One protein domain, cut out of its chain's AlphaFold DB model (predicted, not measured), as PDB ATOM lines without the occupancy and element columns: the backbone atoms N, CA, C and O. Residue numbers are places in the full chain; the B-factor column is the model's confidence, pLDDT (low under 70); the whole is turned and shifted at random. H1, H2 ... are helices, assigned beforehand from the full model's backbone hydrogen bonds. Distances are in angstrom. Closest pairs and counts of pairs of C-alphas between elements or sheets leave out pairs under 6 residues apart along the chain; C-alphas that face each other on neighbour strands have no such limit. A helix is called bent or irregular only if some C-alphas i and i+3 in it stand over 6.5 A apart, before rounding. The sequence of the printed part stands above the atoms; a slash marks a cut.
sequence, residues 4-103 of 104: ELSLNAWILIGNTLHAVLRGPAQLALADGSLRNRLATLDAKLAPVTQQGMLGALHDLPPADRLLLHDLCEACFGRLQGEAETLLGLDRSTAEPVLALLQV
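Overview. This is residues 4 to 103 of the 104 residues of an uncharacterized protein of Terriglobus roseus (UniProt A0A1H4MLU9). One helix, H1, runs through the core, and the other four pack around it. The helical hairpin of H4 and H5 crosses H1 nearly at right angles, H2 folds back along the later part of H1, and H3 crosses its early part. H4, the longest helix, turns sharply near residue 81, and its last residue, Leu 87, comes back to H1. The printed part has 100 residues with five named helices, H1 to H5 in chain order, and no named strand: the class is all helix, with mostly crossed packing. It is compact, with a radius of gyration of the C-alphas of 12.3 A, and rounded, with spans of 31 by 29 by 23 A.

Arrangement. Begin at H1, residues 4 to 22, the hub, which touches the four other helices. With its residues 14 to 21 alone it touches H2, residues 32 to 45; the closest C-alphas, of Leu 17 and Asp 42, are 6.4 A apart. H1 and H2 form a helical hairpin, running opposite ways at a tilt of 37 degrees, only just steep. With residues 5 to 10 alone H1 touches H3, residues 50 to 58, about perpendicular at 78 degrees; look at the closest C-alphas, of Leu 7 and Gln 50, 5.4 A apart. Residues 11 to 19 alone touch H4, residues 62 to 87, about perpendicular at 81 degrees, with the closest C-alphas, of Asn 15 and Leu 87, 5.0 A apart. Residues 5 to 12 alone touch H5, residues 91 to 102, about perpendicular at 88 degrees; the closest C-alphas are those of Ala 9 and Val 97, 5.6 A apart. H4 and H5 form a second helical hairpin, at a shallow tilt of 11 degrees, opposite ways; the closest C-alphas, of Arg 65 and Leu 101, are 5.0 A apart. H2 and H5 are apart. Every O i to N i+4 pair is within hydrogen-bond range in H1 and H2, against 3 of 5 in H3, 17 of 22 in H4 and 6 of 8 in H5.

Along the chain. Find C-alpha 4 at (25.321, 1.772, 19.103); from there H1 runs 26.2 A to C-alpha 22. H2 covers 19.8 A and H3 14.0 A. H4 starts at C-alpha 62, (26.826, -16.028, 33.138), and its ends are 22.3 A apart, with a kink of 131 degrees near residue 81. H5 covers 16.0 A and ends at C-alpha 102, (28.579, -15.600, 25.347). Three helices are irregular: in H3 C-alphas 51 and 54 are 7.4 A apart, in H4 C-alphas 78 and 81 are 9.2 A apart, and in H5, only just, C-alphas 93 and 96 are 6.9 A apart.

Size, cuts and confidence. The two C-alphas farthest apart, of Glu 4 and Gly 32, are 33.9 A apart. The printed part has no cut and no long link. Its mean pLDDT is 92.3, and no printed residue is under 70.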
ATOM      1  N   GLU A   4      26.099   2.515  20.091       94.19
ATOM      2  CA  GLU A   4      25.321   1.772  19.103       94.19
ATOM      3  C   GLU A   4      25.108   0.339  19.583       94.19
ATOM      4  O   GLU A   4      23.979  -0.143  19.633       94.19
ATOM      5  N   LEU A   5      26.162  -0.298  20.094       95.12
ATOM      6  CA  LEU A   5      26.052  -1.623  20.697       95.12
ATOM      7  C   LEU A   5      25.107  -1.636  21.906       95.12
ATOM      8  O   LEU A   5      24.341  -2.579  22.091       95.12
ATOM      9  N   SER A   6      25.119  -0.571  22.713       95.56
ATOM     10  CA  SER A   6      24.204  -0.429  23.852       95.56
ATOM     11  C   SER A   6      22.752  -0.230  23.417       95.56
ATOM     12  O   SER A   6      21.847  -0.771  24.053       95.56
ATOM     13  N   LEU A   7      22.521   0.497  22.319       96.62
ATOM     14  CA  LEU A   7      21.201   0.603  21.697       96.62
ATOM     15  C   LEU A   7      20.710  -0.751  21.198       96.62
ATOM     16  O   LEU A   7      19.611  -1.168  21.553       96.62
ATOM     17  N   ASN A   8      21.540  -1.440  20.422       97.44
ATOM     18  CA  ASN A   8      21.193  -2.721  19.825       97.44
ATOM     19  C   ASN A   8      20.910  -3.762  20.911       97.44
ATOM     20  O   ASN A   8      19.921  -4.484  20.829       97.44
ATOM     21  N   ALA A   9      21.701  -3.782  21.987       97.06
ATOM     22  CA  ALA A   9      21.436  -4.635  23.138       97.06
ATOM     23  C   ALA A   9      20.090  -4.314  23.800       97.06
ATOM     24  O   ALA A   9      19.331  -5.222  24.137       97.06
ATOM     25  N   TRP A  10      19.772  -3.029  23.963       97.69
ATOM     26  CA  TRP A  10      18.521  -2.601  24.584       97.69
ATOM     27  C   TRP A  10      17.299  -2.998  23.749       97.69
ATOM     28  O   TRP A  10      16.346  -3.557  24.292       97.69
ATOM     29  N   ILE A  11      17.365  -2.791  22.430       97.25
ATOM     30  CA  ILE A  11      16.324  -3.194  21.477       97.25
ATOM     31  C   ILE A  11      16.170  -4.718  21.471       97.25
ATOM     32  O   ILE A  11      15.079  -5.224  21.734       97.25
ATOM     33  N   LEU A  12      17.258  -5.452  21.215       97.38
ATOM     34  CA  LEU A  12      17.214  -6.899  21.018       97.38
ATOM     35  C   LEU A  12      16.677  -7.624  22.249       97.38
ATOM     36  O   LEU A  12      15.769  -8.448  22.139       97.38
ATOM     37  N   ILE A  13      17.230  -7.320  23.424       97.31
ATOM     38  CA  ILE A  13      16.873  -8.012  24.663       97.31
ATOM     39  C   ILE A  13      15.451  -7.659  25.086       97.31
ATOM     40  O   ILE A  13      14.673  -8.558  25.414       97.31
ATOM     41  N   GLY A  14      15.087  -6.373  25.027       96.38
ATOM     42  CA  GLY A  14      13.741  -5.921  25.368       96.38
ATOM     43  C   GLY A  14      12.682  -6.572  24.481       96.38
ATOM     44  O   GLY A  14      11.716  -7.151  24.983       96.38
ATOM     45  N   ASN A  15      12.898  -6.558  23.166       95.75
ATOM     46  CA  ASN A  15      11.957  -7.132  22.212       95.75
ATOM     47  C   ASN A  15      11.894  -8.659  22.299       95.75
ATOM     48  O   ASN A  15      10.805  -9.225  22.247       95.75
ATOM     49  N   THR A  16      13.026  -9.333  22.513       95.50
ATOM     50  CA  THR A  16      13.063 -10.791  22.708       95.50
ATOM     51  C   THR A  16      12.256 -11.202  23.940       95.50
ATOM     52  O   THR A  16      11.389 -12.074  23.855       95.50
ATOM     53  N   LEU A  17      12.489 -10.551  25.085       95.38
ATOM     54  CA  LEU A  17      11.754 -10.833  26.322       95.38
ATOM     55  C   LEU A  17      10.266 -10.514  26.173       95.38
ATOM     56  O   LEU A  17       9.418 -11.301  26.603       95.38
ATOM     57  N   HIS A  18       9.931  -9.406  25.511       93.19
ATOM     58  CA  HIS A  18       8.550  -9.059  25.209       93.19
ATOM     59  C   HIS A  18       7.869 -10.131  24.348       93.19
ATOM     60  O   HIS A  18       6.804 -10.629  24.718       93.19
ATOM     61  N   ALA A  19       8.498 -10.524  23.240       91.38
ATOM     62  CA  ALA A  19       7.948 -11.476  22.284       91.38
ATOM     63  C   ALA A  19       7.673 -12.845  22.924       91.38
ATOM     64  O   ALA A  19       6.646 -13.466  22.661       91.38
ATOM     65  N   VAL A  20       8.542 -13.282  23.831       91.88
ATOM     66  CA  VAL A  20       8.436 -14.582  24.501       91.88
ATOM     67  C   VAL A  20       7.446 -14.564  25.670       91.88
ATOM     68  O   VAL A  20       6.694 -15.520  25.874       91.88
ATOM     69  N   LEU A  21       7.428 -13.492  26.469       92.50
ATOM     70  CA  LEU A  21       6.581 -13.419  27.666       92.50
ATOM     71  C   LEU A  21       5.141 -12.993  27.360       92.50
ATOM     72  O   LEU A  21       4.224 -13.371  28.103       92.50
ATOM     73  N   ARG A  22       4.963 -12.172  26.319       90.00
ATOM     74  CA  ARG A  22       3.725 -11.433  26.019       90.00
ATOM     75  C   ARG A  22       3.332 -11.460  24.539       90.00
ATOM     76  O   ARG A  22       2.224 -11.041  24.219       90.00
ATOM     77  N   GLY A  23       4.225 -11.903  23.658       83.44
ATOM     78  CA  GLY A  23       4.028 -11.885  22.214       83.44
ATOM     79  C   GLY A  23       3.348 -13.145  21.660       83.44
ATOM     80  O   GLY A  23       2.511 -13.756  22.333       83.44
ATOM     81  N   PRO A  24       3.642 -13.513  20.400       78.94
ATOM     82  CA  PRO A  24       2.877 -14.509  19.661       78.94
ATOM     83  C   PRO A  24       3.023 -15.926  20.231       78.94
ATOM     84  O   PRO A  24       4.061 -16.312  20.769       78.94
ATOM     85  N   ALA A  25       1.993 -16.752  20.022       74.69
ATOM     86  CA  ALA A  25       1.950 -18.132  20.512       74.69
ATOM     87  C   ALA A  25       3.121 -19.006  20.015       74.69
ATOM     88  O   ALA A  25       3.507 -19.952  20.695       74.69
ATOM     89  N   GLN A  26       3.722 -18.678  18.865       75.81
ATOM     90  CA  GLN A  26       4.881 -19.395  18.308       75.81
ATOM     91  C   GLN A  26       6.142 -19.275  19.186       75.81
ATOM     92  O   GLN A  26       7.040 -20.116  19.111       75.81
ATOM     93  N   LEU A  27       6.207 -18.245  20.031       79.75
ATOM     94  CA  LEU A  27       7.298 -18.002  20.974       79.75
ATOM     95  C   LEU A  27       6.914 -18.312  22.420       79.75
ATOM     96  O   LEU A  27       7.733 -18.144  23.323       79.75
ATOM     97  N   ALA A  28       5.691 -18.795  22.648       77.81
ATOM     98  CA  ALA A  28       5.224 -19.116  23.981       77.81
ATOM     99  C   ALA A  28       6.076 -20.227  24.612       77.81
ATOM    100  O   ALA A  28       6.386 -21.254  23.999       77.81
ATOM    101  N   LEU A  29       6.424 -20.024  25.878       80.88
ATOM    102  CA  LEU A  29       7.136 -21.007  26.683       80.88
ATOM    103  C   LEU A  29       6.143 -21.950  27.352       80.88
ATOM    104  O   LEU A  29       5.273 -21.510  28.105       80.88
ATOM    105  N   ALA A  30       6.313 -23.249  27.111       79.06
ATOM    106  CA  ALA A  30       5.559 -24.292  27.805       79.06
ATOM    107  C   ALA A  30       6.068 -24.527  29.242       79.06
ATOM    108  O   ALA A  30       5.306 -24.951  30.106       79.06
ATOM    109  N   ASP A  31       7.346 -24.238  29.506       89.00
ATOM    110  CA  ASP A  31       7.970 -24.417  30.818       89.00
ATOM    111  C   ASP A  31       7.709 -23.203  31.729       89.00
ATOM    112  O   ASP A  31       8.171 -22.086  31.472       89.00
ATOM    113  N   GLY A  32       6.967 -23.428  32.818       89.00
ATOM    114  CA  GLY A  32       6.613 -22.386  33.785       89.00
ATOM    115  C   GLY A  32       7.787 -21.884  34.635       89.00
ATOM    116  O   GLY A  32       7.813 -20.709  35.003       89.00
ATOM    117  N   SER A  33       8.776 -22.733  34.922       91.50
ATOM    118  CA  SER A  33       9.969 -22.352  35.689       91.50
ATOM    119  C   SER A  33      10.862 -21.430  34.862       91.50
ATOM    120  O   SER A  33      11.261 -20.353  35.316       91.50
ATOM    121  N   LEU A  34      11.085 -21.802  33.601       91.81
ATOM    122  CA  LEU A  34      11.801 -20.979  32.634       91.81
ATOM    123  C   LEU A  34      11.094 -19.636  32.419       91.81
ATOM    124  O   LEU A  34      11.736 -18.585  32.450       91.81
ATOM    125  N   ARG A  35       9.762 -19.654  32.276       92.19
ATOM    126  CA  ARG A  35       8.959 -18.432  32.155       92.19
ATOM    127  C   ARG A  35       9.133 -17.505  33.360       92.19
ATOM    128  O   ARG A  35       9.314 -16.306  33.169       92.19
ATOM    129  N   ASN A  36       9.121 -18.037  34.582       94.00
ATOM    130  CA  ASN A  36       9.327 -17.244  35.798       94.00
ATOM    131  C   ASN A  36      10.736 -16.643  35.878       94.00
ATOM    132  O   ASN A  36      10.895 -15.481  36.266       94.00
ATOM    133  N   ARG A  37      11.763 -17.403  35.480       95.50
ATOM    134  CA  ARG A  37      13.141 -16.900  35.421       95.50
ATOM    135  C   ARG A  37      13.275 -15.755  34.414       95.50
ATOM    136  O   ARG A  37      13.836 -14.716  34.749       95.50
ATOM    137  N   LEU A  38      12.690 -15.898  33.226       95.44
ATOM    138  CA  LEU A  38      12.687 -14.843  32.207       95.44
ATOM    139  C   LEU A  38      11.866 -13.619  32.621       95.44
ATOM    140  O   LEU A  38      12.299 -12.501  32.374       95.44
ATOM    141  N   ALA A  39      10.739 -13.799  33.313       95.25
ATOM    142  CA  ALA A  39       9.975 -12.683  33.873       95.25
ATOM    143  C   ALA A  39      10.767 -11.913  34.945       95.25
ATOM    144  O   ALA A  39      10.647 -10.695  35.056       95.25
ATOM    145  N   THR A  40      11.606 -12.610  35.715       96.12
ATOM    146  CA  THR A  40      12.506 -11.980  36.693       96.12
ATOM    147  C   THR A  40      13.601 -11.170  35.996       96.12
ATOM    148  O   THR A  40      13.892 -10.049  36.412       96.12
ATOM    149  N   LEU A  41      14.181 -11.703  34.914       96.62
ATOM    150  CA  LEU A  41      15.152 -10.975  34.089       96.62
ATOM    151  C   LEU A  41      14.524  -9.751  33.416       96.62
ATOM    152  O   LEU A  41      15.104  -8.671  33.472       96.62
ATOM    153  N   ASP A  42      13.318  -9.891  32.868       96.75
ATOM    154  CA  ASP A  42      12.530  -8.791  32.302       96.75
ATOM    155  C   ASP A  42      12.282  -7.692  33.338       96.75
ATOM    156  O   ASP A  42      12.579  -6.531  33.083       96.75
ATOM    157  N   ALA A  43      11.857  -8.044  34.554       96.44
ATOM    158  CA  ALA A  43      11.666  -7.070  35.628       96.44
ATOM    159  C   ALA A  43      12.974  -6.370  36.046       96.44
ATOM    160  O   ALA A  43      12.963  -5.175  36.343       96.44
ATOM    161  N   LYS A  44      14.105  -7.092  36.059       96.44
ATOM    162  CA  LYS A  44      15.426  -6.531  36.381       96.44
ATOM    163  C   LYS A  44      15.917  -5.560  35.303       96.44
ATOM    164  O   LYS A  44      16.539  -4.557  35.638       96.44
ATOM    165  N   LEU A  45      15.652  -5.860  34.033       96.38
ATOM    166  CA  LEU A  45      16.124  -5.077  32.888       96.38
ATOM    167  C   LEU A  45      15.150  -3.968  32.461       96.38
ATOM    168  O   LEU A  45      15.588  -2.985  31.876       96.38
ATOM    169  N   ALA A  46      13.863  -4.058  32.804       94.94
ATOM    170  CA  ALA A  46      12.844  -3.053  32.484       94.94
ATOM    171  C   ALA A  46      13.200  -1.600  32.877       94.94
ATOM    172  O   ALA A  46      12.933  -0.702  32.077       94.94
ATOM    173  N   PRO A  47      13.793  -1.309  34.058       96.31
ATOM    174  CA  PRO A  47      14.182   0.060  34.408       96.31
ATOM    175  C   PRO A  47      15.507   0.505  33.763       96.31
ATOM    176  O   PRO A  47      15.903   1.661  33.921       96.31
ATOM    177  N   VAL A  48      16.226  -0.391  33.079       96.31
ATOM    178  CA  VAL A  48      17.541  -0.095  32.507       96.31
ATOM    179  C   VAL A  48      17.372   0.736  31.239       96.31
ATOM    180  O   VAL A  48      16.686   0.357  30.290       96.31
ATOM    181  N   THR A  49      18.026   1.894  31.218       95.44
ATOM    182  CA  THR A  49      18.038   2.763  30.042       95.44
ATOM    183  C   THR A  49      18.918   2.179  28.942       95.44
ATOM    184  O   THR A  49      19.807   1.366  29.195       95.44
ATOM    185  N   GLN A  50      18.740   2.676  27.719       94.12
ATOM    186  CA  GLN A  50      19.599   2.340  26.584       94.12
ATOM    187  C   GLN A  50      21.093   2.448  26.920       94.12
ATOM    188  O   GLN A  50      21.871   1.567  26.575       94.12
ATOM    189  N   GLN A  51      21.495   3.511  27.621       93.50
ATOM    190  CA  GLN A  51      22.888   3.750  28.002       93.50
ATOM    191  C   GLN A  51      23.376   2.762  29.070       93.50
ATOM    192  O   GLN A  51      24.551   2.423  29.090       93.50
ATOM    193  N   GLY A  52      22.499   2.287  29.955       94.69
ATOM    194  CA  GLY A  52      22.861   1.353  31.023       94.69
ATOM    195  C   GLY A  52      22.887  -0.118  30.603       94.69
ATOM    196  O   GLY A  52      23.375  -0.946  31.370       94.69
ATOM    197  N   MET A  53      22.371  -0.458  29.417       95.62
ATOM    198  CA  MET A  53      22.089  -1.848  29.052       95.62
ATOM    199  C   MET A  53      23.332  -2.740  29.042       95.62
ATOM    200  O   MET A  53      23.308  -3.806  29.646       95.62
ATOM    201  N   LEU A  54      24.445  -2.306  28.441       94.44
ATOM    202  CA  LEU A  54      25.662  -3.134  28.421       94.44
ATOM    203  C   LEU A  54      26.212  -3.407  29.824       94.44
ATOM    204  O   LEU A  54      26.643  -4.523  30.103       94.44
ATOM    205  N   GLY A  55      26.173  -2.410  30.712       94.06
ATOM    206  CA  GLY A  55      26.574  -2.591  32.108       94.06
ATOM    207  C   GLY A  55      25.665  -3.588  32.821       94.06
ATOM    208  O   GLY A  55      26.144  -4.554  33.405       94.06
ATOM    209  N   ALA A  56      24.349  -3.418  32.680       95.25
ATOM    210  CA  ALA A  56      23.374  -4.316  33.286       95.25
ATOM    211  C   ALA A  56      23.516  -5.762  32.798       95.25
ATOM    212  O   ALA A  56      23.388  -6.679  33.606       95.25
ATOM    213  N   LEU A  57      23.795  -5.969  31.504       95.06
ATOM    214  CA  LEU A  57      24.046  -7.292  30.936       95.06
ATOM    215  C   LEU A  57      25.339  -7.903  31.480       95.06
ATOM    216  O   LEU A  57      25.319  -9.074  31.843       95.06
ATOM    217  N   HIS A  58      26.430  -7.141  31.594       93.00
ATOM    218  CA  HIS A  58      27.670  -7.631  32.212       93.00
ATOM    219  C   HIS A  58      27.490  -8.019  33.686       93.00
ATOM    220  O   HIS A  58      28.076  -9.005  34.128       93.00
ATOM    221  N   ASP A  59      26.643  -7.301  34.422       94.50
ATOM    222  CA  ASP A  59      26.333  -7.591  35.826       94.50
ATOM    223  C   ASP A  59      25.382  -8.795  36.002       94.50
ATOM    224  O   ASP A  59      25.048  -9.184  37.131       94.50
ATOM    225  N   LEU A  60      24.889  -9.393  34.909       95.25
ATOM    226  CA  LEU A  60      24.112 -10.625  34.980       95.25
ATOM    227  C   LEU A  60      25.015 -11.842  35.232       95.25
ATOM    228  O   LEU A  60      26.103 -11.956  34.657       95.25
ATOM    229  N   PRO A  61      24.528 -12.828  36.007       94.69
ATOM    230  CA  PRO A  61      25.167 -14.132  36.084       94.69
ATOM    231  C   PRO A  61      25.416 -14.714  34.679       94.69
ATOM    232  O   PRO A  61      24.543 -14.593  33.814       94.69
ATOM    233  N   PRO A  62      26.542 -15.414  34.439       94.25
ATOM    234  CA  PRO A  62      26.826 -16.028  33.138       94.25
ATOM    235  C   PRO A  62      25.687 -16.920  32.627       94.25
ATOM    236  O   PRO A  62      25.341 -16.884  31.452       94.25
ATOM    237  N   ALA A  63      25.033 -17.661  33.526       93.81
ATOM    238  CA  ALA A  63      23.898 -18.512  33.182       93.81
ATOM    239  C   ALA A  63      22.655 -17.732  32.716       93.81
ATOM    240  O   ALA A  63      21.830 -18.291  32.001       93.81
ATOM    241  N   ASP A  64      22.479 -16.479  33.148       95.75
ATOM    242  CA  ASP A  64      21.389 -15.616  32.683       95.75
ATOM    243  C   ASP A  64      21.741 -14.960  31.344       95.75
ATOM    244  O   ASP A  64      20.879 -14.861  30.475       95.75
ATOM    245  N   ARG A  65      23.010 -14.584  31.137       96.12
ATOM    246  CA  ARG A  65      23.495 -14.094  29.836       96.12
ATOM    247  C   ARG A  65      23.353 -15.156  28.745       96.12
ATOM    248  O   ARG A  65      22.765 -14.875  27.706       96.12
ATOM    249  N   LEU A  66      23.792 -16.385  29.022       95.62
ATOM    250  CA  LEU A  66      23.620 -17.525  28.115       95.62
ATOM    251  C   LEU A  66      22.143 -17.822  27.842       95.62
ATOM    252  O   LEU A  66      21.764 -18.075  26.706       95.62
ATOM    253  N   LEU A  67      21.286 -17.717  28.860       95.06
ATOM    254  CA  LEU A  67      19.852 -17.890  28.659       95.06
ATOM    255  C   LEU A  67      19.272 -16.825  27.712       95.06
ATOM    256  O   LEU A  67      18.464 -17.155  26.847       95.06
ATOM    257  N   LEU A  68      19.668 -15.557  27.862       96.56
ATOM    258  CA  LEU A  68      19.242 -14.484  26.959       96.56
ATOM    259  C   LEU A  68      19.770 -14.695  25.537       96.56
ATOM    260  O   LEU A  68      19.026 -14.468  24.584       96.56
ATOM    261  N   HIS A  69      21.011 -15.161  25.397       96.75
ATOM    262  CA  HIS A  69      21.593 -15.540  24.111       96.75
ATOM    263  C   HIS A  69      20.740 -16.605  23.412       96.75
ATOM    264  O   HIS A  69      20.245 -16.378  22.308       96.75
ATOM    265  N   ASP A  70      20.508 -17.732  24.085       94.44
ATOM    266  CA  ASP A  70      19.771 -18.863  23.517       94.44
ATOM    267  C   ASP A  70      18.331 -18.477  23.174       94.44
ATOM    268  O   ASP A  70      17.755 -18.968  22.201       94.44
ATOM    269  N   LEU A  71      17.745 -17.558  23.946       94.44
ATOM    270  CA  LEU A  71      16.418 -17.036  23.670       94.44
ATOM    271  C   LEU A  71      16.385 -16.181  22.399       94.44
ATOM    272  O   LEU A  71      15.470 -16.337  21.590       94.44
ATOM    273  N   CYS A  72      17.377 -15.311  22.200       95.00
ATOM    274  CA  CYS A  72      17.490 -14.515  20.980       95.00
ATOM    275  C   CYS A  72      17.680 -15.421  19.753       95.00
ATOM    276  O   CYS A  72      16.980 -15.257  18.755       95.00
ATOM    277  N   GLU A  73      18.563 -16.421  19.850       94.56
ATOM    278  CA  GLU A  73      18.773 -17.441  18.811       94.56
ATOM    279  C   GLU A  73      17.475 -18.177  18.459       94.56
ATOM    280  O   GLU A  73      17.096 -18.285  17.288       94.56
ATOM    281  N   ALA A  74      16.745 -18.636  19.477       91.56
ATOM    282  CA  ALA A  74      15.472 -19.316  19.288       91.56
ATOM    283  C   ALA A  74      14.435 -18.412  18.608       91.56
ATOM    284  O   ALA A  74      13.690 -18.883  17.746       91.56
ATOM    285  N   CYS A  75      14.389 -17.123  18.957       92.31
ATOM    286  CA  CYS A  75      13.506 -16.161  18.310       92.31
ATOM    287  C   CYS A  75      13.870 -15.954  16.836       92.31
ATOM    288  O   CYS A  75      12.983 -16.065  15.992       92.31
ATOM    289  N   PHE A  76      15.146 -15.740  16.500       92.50
ATOM    290  CA  PHE A  76      15.579 -15.630  15.101       92.50
ATOM    291  C   PHE A  76      15.241 -16.892  14.294       92.50
ATOM    292  O   PHE A  76      14.701 -16.796  13.191       92.50
ATOM    293  N   GLY A  77      15.485 -18.080  14.854       89.75
ATOM    294  CA  GLY A  77      15.191 -19.347  14.183       89.75
ATOM    295  C   GLY A  77      13.695 -19.612  13.981       89.75
ATOM    296  O   GLY A  77      13.299 -20.174  12.958       89.75
ATOM    297  N   ARG A  78      12.849 -19.209  14.938       88.69
ATOM    298  CA  ARG A  78      11.394 -19.440  14.890       88.69
ATOM    299  C   ARG A  78      10.635 -18.400  14.079       88.69
ATOM    300  O   ARG A  78       9.657 -18.760  13.434       88.69
ATOM    301  N   LEU A  79      11.058 -17.140  14.136       84.06
ATOM    302  CA  LEU A  79      10.375 -16.039  13.462       84.06
ATOM    303  C   LEU A  79      10.788 -15.887  11.996       84.06
ATOM    304  O   LEU A  79      10.053 -15.265  11.235       84.06
ATOM    305  N   GLN A  80      11.923 -16.460  11.577       81.00
ATOM    306  CA  GLN A  80      12.416 -16.398  10.195       81.00
ATOM    307  C   GLN A  80      12.312 -14.968   9.621       81.00
ATOM    308  O   GLN A  80      12.903 -14.046  10.176       81.00
ATOM    309  N   GLY A  81      11.535 -14.761   8.550       77.88
ATOM    310  CA  GLY A  81      11.362 -13.454   7.900       77.88
ATOM    311  C   GLY A  81      10.660 -12.384   8.749       77.88
ATOM    312  O   GLY A  81      10.732 -11.210   8.406       77.88
ATOM    313  N   GLU A  82      10.010 -12.750   9.855       84.88
ATOM    314  CA  GLU A  82       9.379 -11.803  10.788       84.88
ATOM    315  C   GLU A  82      10.323 -11.364  11.919       84.88
ATOM    316  O   GLU A  82       9.998 -10.445  12.676       84.88
ATOM    317  N   ALA A  83      11.496 -11.999  12.042       85.69
ATOM    318  CA  ALA A  83      12.421 -11.758  13.145       85.69
ATOM    319  C   ALA A  83      12.858 -10.292  13.219       85.69
ATOM    320  O   ALA A  83      12.837  -9.711  14.296       85.69
ATOM    321  N   GLU A  84      13.170  -9.665  12.084       88.81
ATOM    322  CA  GLU A  84      13.639  -8.272  12.061       88.81
ATOM    323  C   GLU A  84      12.566  -7.295  12.545       88.81
ATOM    324  O   GLU A  84      12.856  -6.336  13.255       88.81
ATOM    325  N   THR A  85      11.303  -7.574  12.216       88.88
ATOM    326  CA  THR A  85      10.173  -6.730  12.620       88.88
ATOM    327  C   THR A  85       9.886  -6.868  14.110       88.88
ATOM    328  O   THR A  85       9.649  -5.874  14.792       88.88
ATOM    329  N   LEU A  86       9.905  -8.097  14.629       89.06
ATOM    330  CA  LEU A  86       9.536  -8.374  16.018       89.06
ATOM    331  C   LEU A  86      10.680  -8.139  17.002       89.06
ATOM    332  O   LEU A  86      10.429  -7.702  18.119       89.06
ATOM    333  N   LEU A  87      11.920  -8.424  16.603       92.19
ATOM    334  CA  LEU A  87      13.114  -8.210  17.422       92.19
ATOM    335  C   LEU A  87      13.695  -6.807  17.230       92.19
ATOM    336  O   LEU A  87      14.450  -6.339  18.080       92.19
ATOM    337  N   GLY A  88      13.298  -6.105  16.166       93.00
ATOM    338  CA  GLY A  88      13.692  -4.726  15.878       93.00
ATOM    339  C   GLY A  88      15.095  -4.580  15.295       93.00
ATOM    340  O   GLY A  88      15.538  -3.450  15.112       93.00
ATOM    341  N   LEU A  89      15.785  -5.690  15.021       94.50
ATOM    342  CA  LEU A  89      17.111  -5.742  14.410       94.50
ATOM    343  C   LEU A  89      17.197  -6.915  13.436       94.50
ATOM    344  O   LEU A  89      16.659  -7.993  13.703       94.50
ATOM    345  N   ASP A  90      17.942  -6.726  12.353       94.12
ATOM    346  CA  ASP A  90      18.379  -7.838  11.518       94.12
ATOM    347  C   ASP A  90      19.428  -8.708  12.233       94.12
ATOM    348  O   ASP A  90      20.033  -8.323  13.243       94.12
ATOM    349  N   ARG A  91      19.662  -9.906  11.687       93.19
ATOM    350  CA  ARG A  91      20.595 -10.868  12.283       93.19
ATOM    351  C   ARG A  91      22.030 -10.339  12.352       93.19
ATOM    352  O   ARG A  91      22.715 -10.582  13.340       93.19
ATOM    353  N   SER A  92      22.488  -9.631  11.322       94.00
ATOM    354  CA  SER A  92      23.859  -9.115  11.268       94.00
ATOM    355  C   SER A  92      24.104  -8.028  12.318       94.00
ATOM    356  O   SER A  92      25.159  -8.013  12.949       94.00
ATOM    357  N   THR A  93      23.100  -7.191  12.579       95.31
ATOM    358  CA  THR A  93      23.129  -6.136  13.598       95.31
ATOM    359  C   THR A  93      23.021  -6.704  15.019       95.31
ATOM    360  O   THR A  93      23.562  -6.132  15.967       95.31
ATOM    361  N   ALA A  94      22.360  -7.854  15.186       95.38
ATOM    362  CA  ALA A  94      22.253  -8.553  16.466       95.38
ATOM    363  C   ALA A  94      23.529  -9.320  16.864       95.38
ATOM    364  O   ALA A  94      23.794  -9.482  18.056       95.38
ATOM    365  N   GLU A  95      24.334  -9.773  15.901       95.69
ATOM    366  CA  GLU A  95      25.488 -10.653  16.139       95.69
ATOM    367  C   GLU A  95      26.497 -10.115  17.182       95.69
ATOM    368  O   GLU A  95      26.891 -10.873  18.072       95.69
ATOM    369  N   PRO A  96      26.873  -8.818  17.191       95.56
ATOM    370  CA  PRO A  96      27.773  -8.280  18.214       95.56
ATOM    371  C   PRO A  96      27.186  -8.332  19.634       95.56
ATOM    372  O   PRO A  96      27.918  -8.518  20.605       95.56
ATOM    373  N   VAL A  97      25.862  -8.191  19.765       95.81
ATOM    374  CA  VAL A  97      25.161  -8.325  21.050       95.81
ATOM    375  C   VAL A  97      25.155  -9.787  21.493       95.81
ATOM    376  O   VAL A  97      25.432 -10.076  22.654       95.81
ATOM    377  N   LEU A  98      24.878 -10.715  20.574       95.81
ATOM    378  CA  LEU A  98      24.893 -12.152  20.862       95.81
ATOM    379  C   LEU A  98      26.279 -12.612  21.322       95.81
ATOM    380  O   LEU A  98      26.388 -13.315  22.327       95.81
ATOM    381  N   ALA A  99      27.337 -12.135  20.664       94.88
ATOM    382  CA  ALA A  99      28.711 -12.412  21.064       94.88
ATOM    383  C   ALA A  99      28.998 -11.941  22.502       94.88
ATOM    384  O   ALA A  99      29.573 -12.695  23.284       94.88
ATOM    385  N   LEU A 100      28.543 -10.743  22.899       92.94
ATOM    386  CA  LEU A 100      28.712 -10.233  24.271       92.94
ATOM    387  C   LEU A 100      28.075 -11.133  25.338       92.94
ATOM    388  O   LEU A 100      28.616 -11.271  26.436       92.94
ATOM    389  N   LEU A 101      26.929 -11.740  25.034       93.44
ATOM    390  CA  LEU A 101      26.218 -12.616  25.969       93.44
ATOM    391  C   LEU A 101      26.935 -13.958  26.185       93.44
ATOM    392  O   LEU A 101      26.723 -14.601  27.213       93.44
ATOM    393  N   GLN A 102      27.790 -14.370  25.247       90.25
ATOM    394  CA  GLN A 102      28.579 -15.600  25.347       90.25
ATOM    395  C   GLN A 102      29.885 -15.416  26.138       90.25
ATOM    396  O   GLN A 102      30.389 -16.383  26.713       90.25
ATOM    397  N   VAL A 103      30.444 -14.200  26.185       74.06
ATOM    398  CA  VAL A 103      31.747 -13.942  26.827       74.06
ATOM    399  C   VAL A 103      31.664 -14.216  28.329       74.06
ATOM    400  O   VAL A 103      30.835 -13.635  29.023       74.06
TER     401      VAL A 103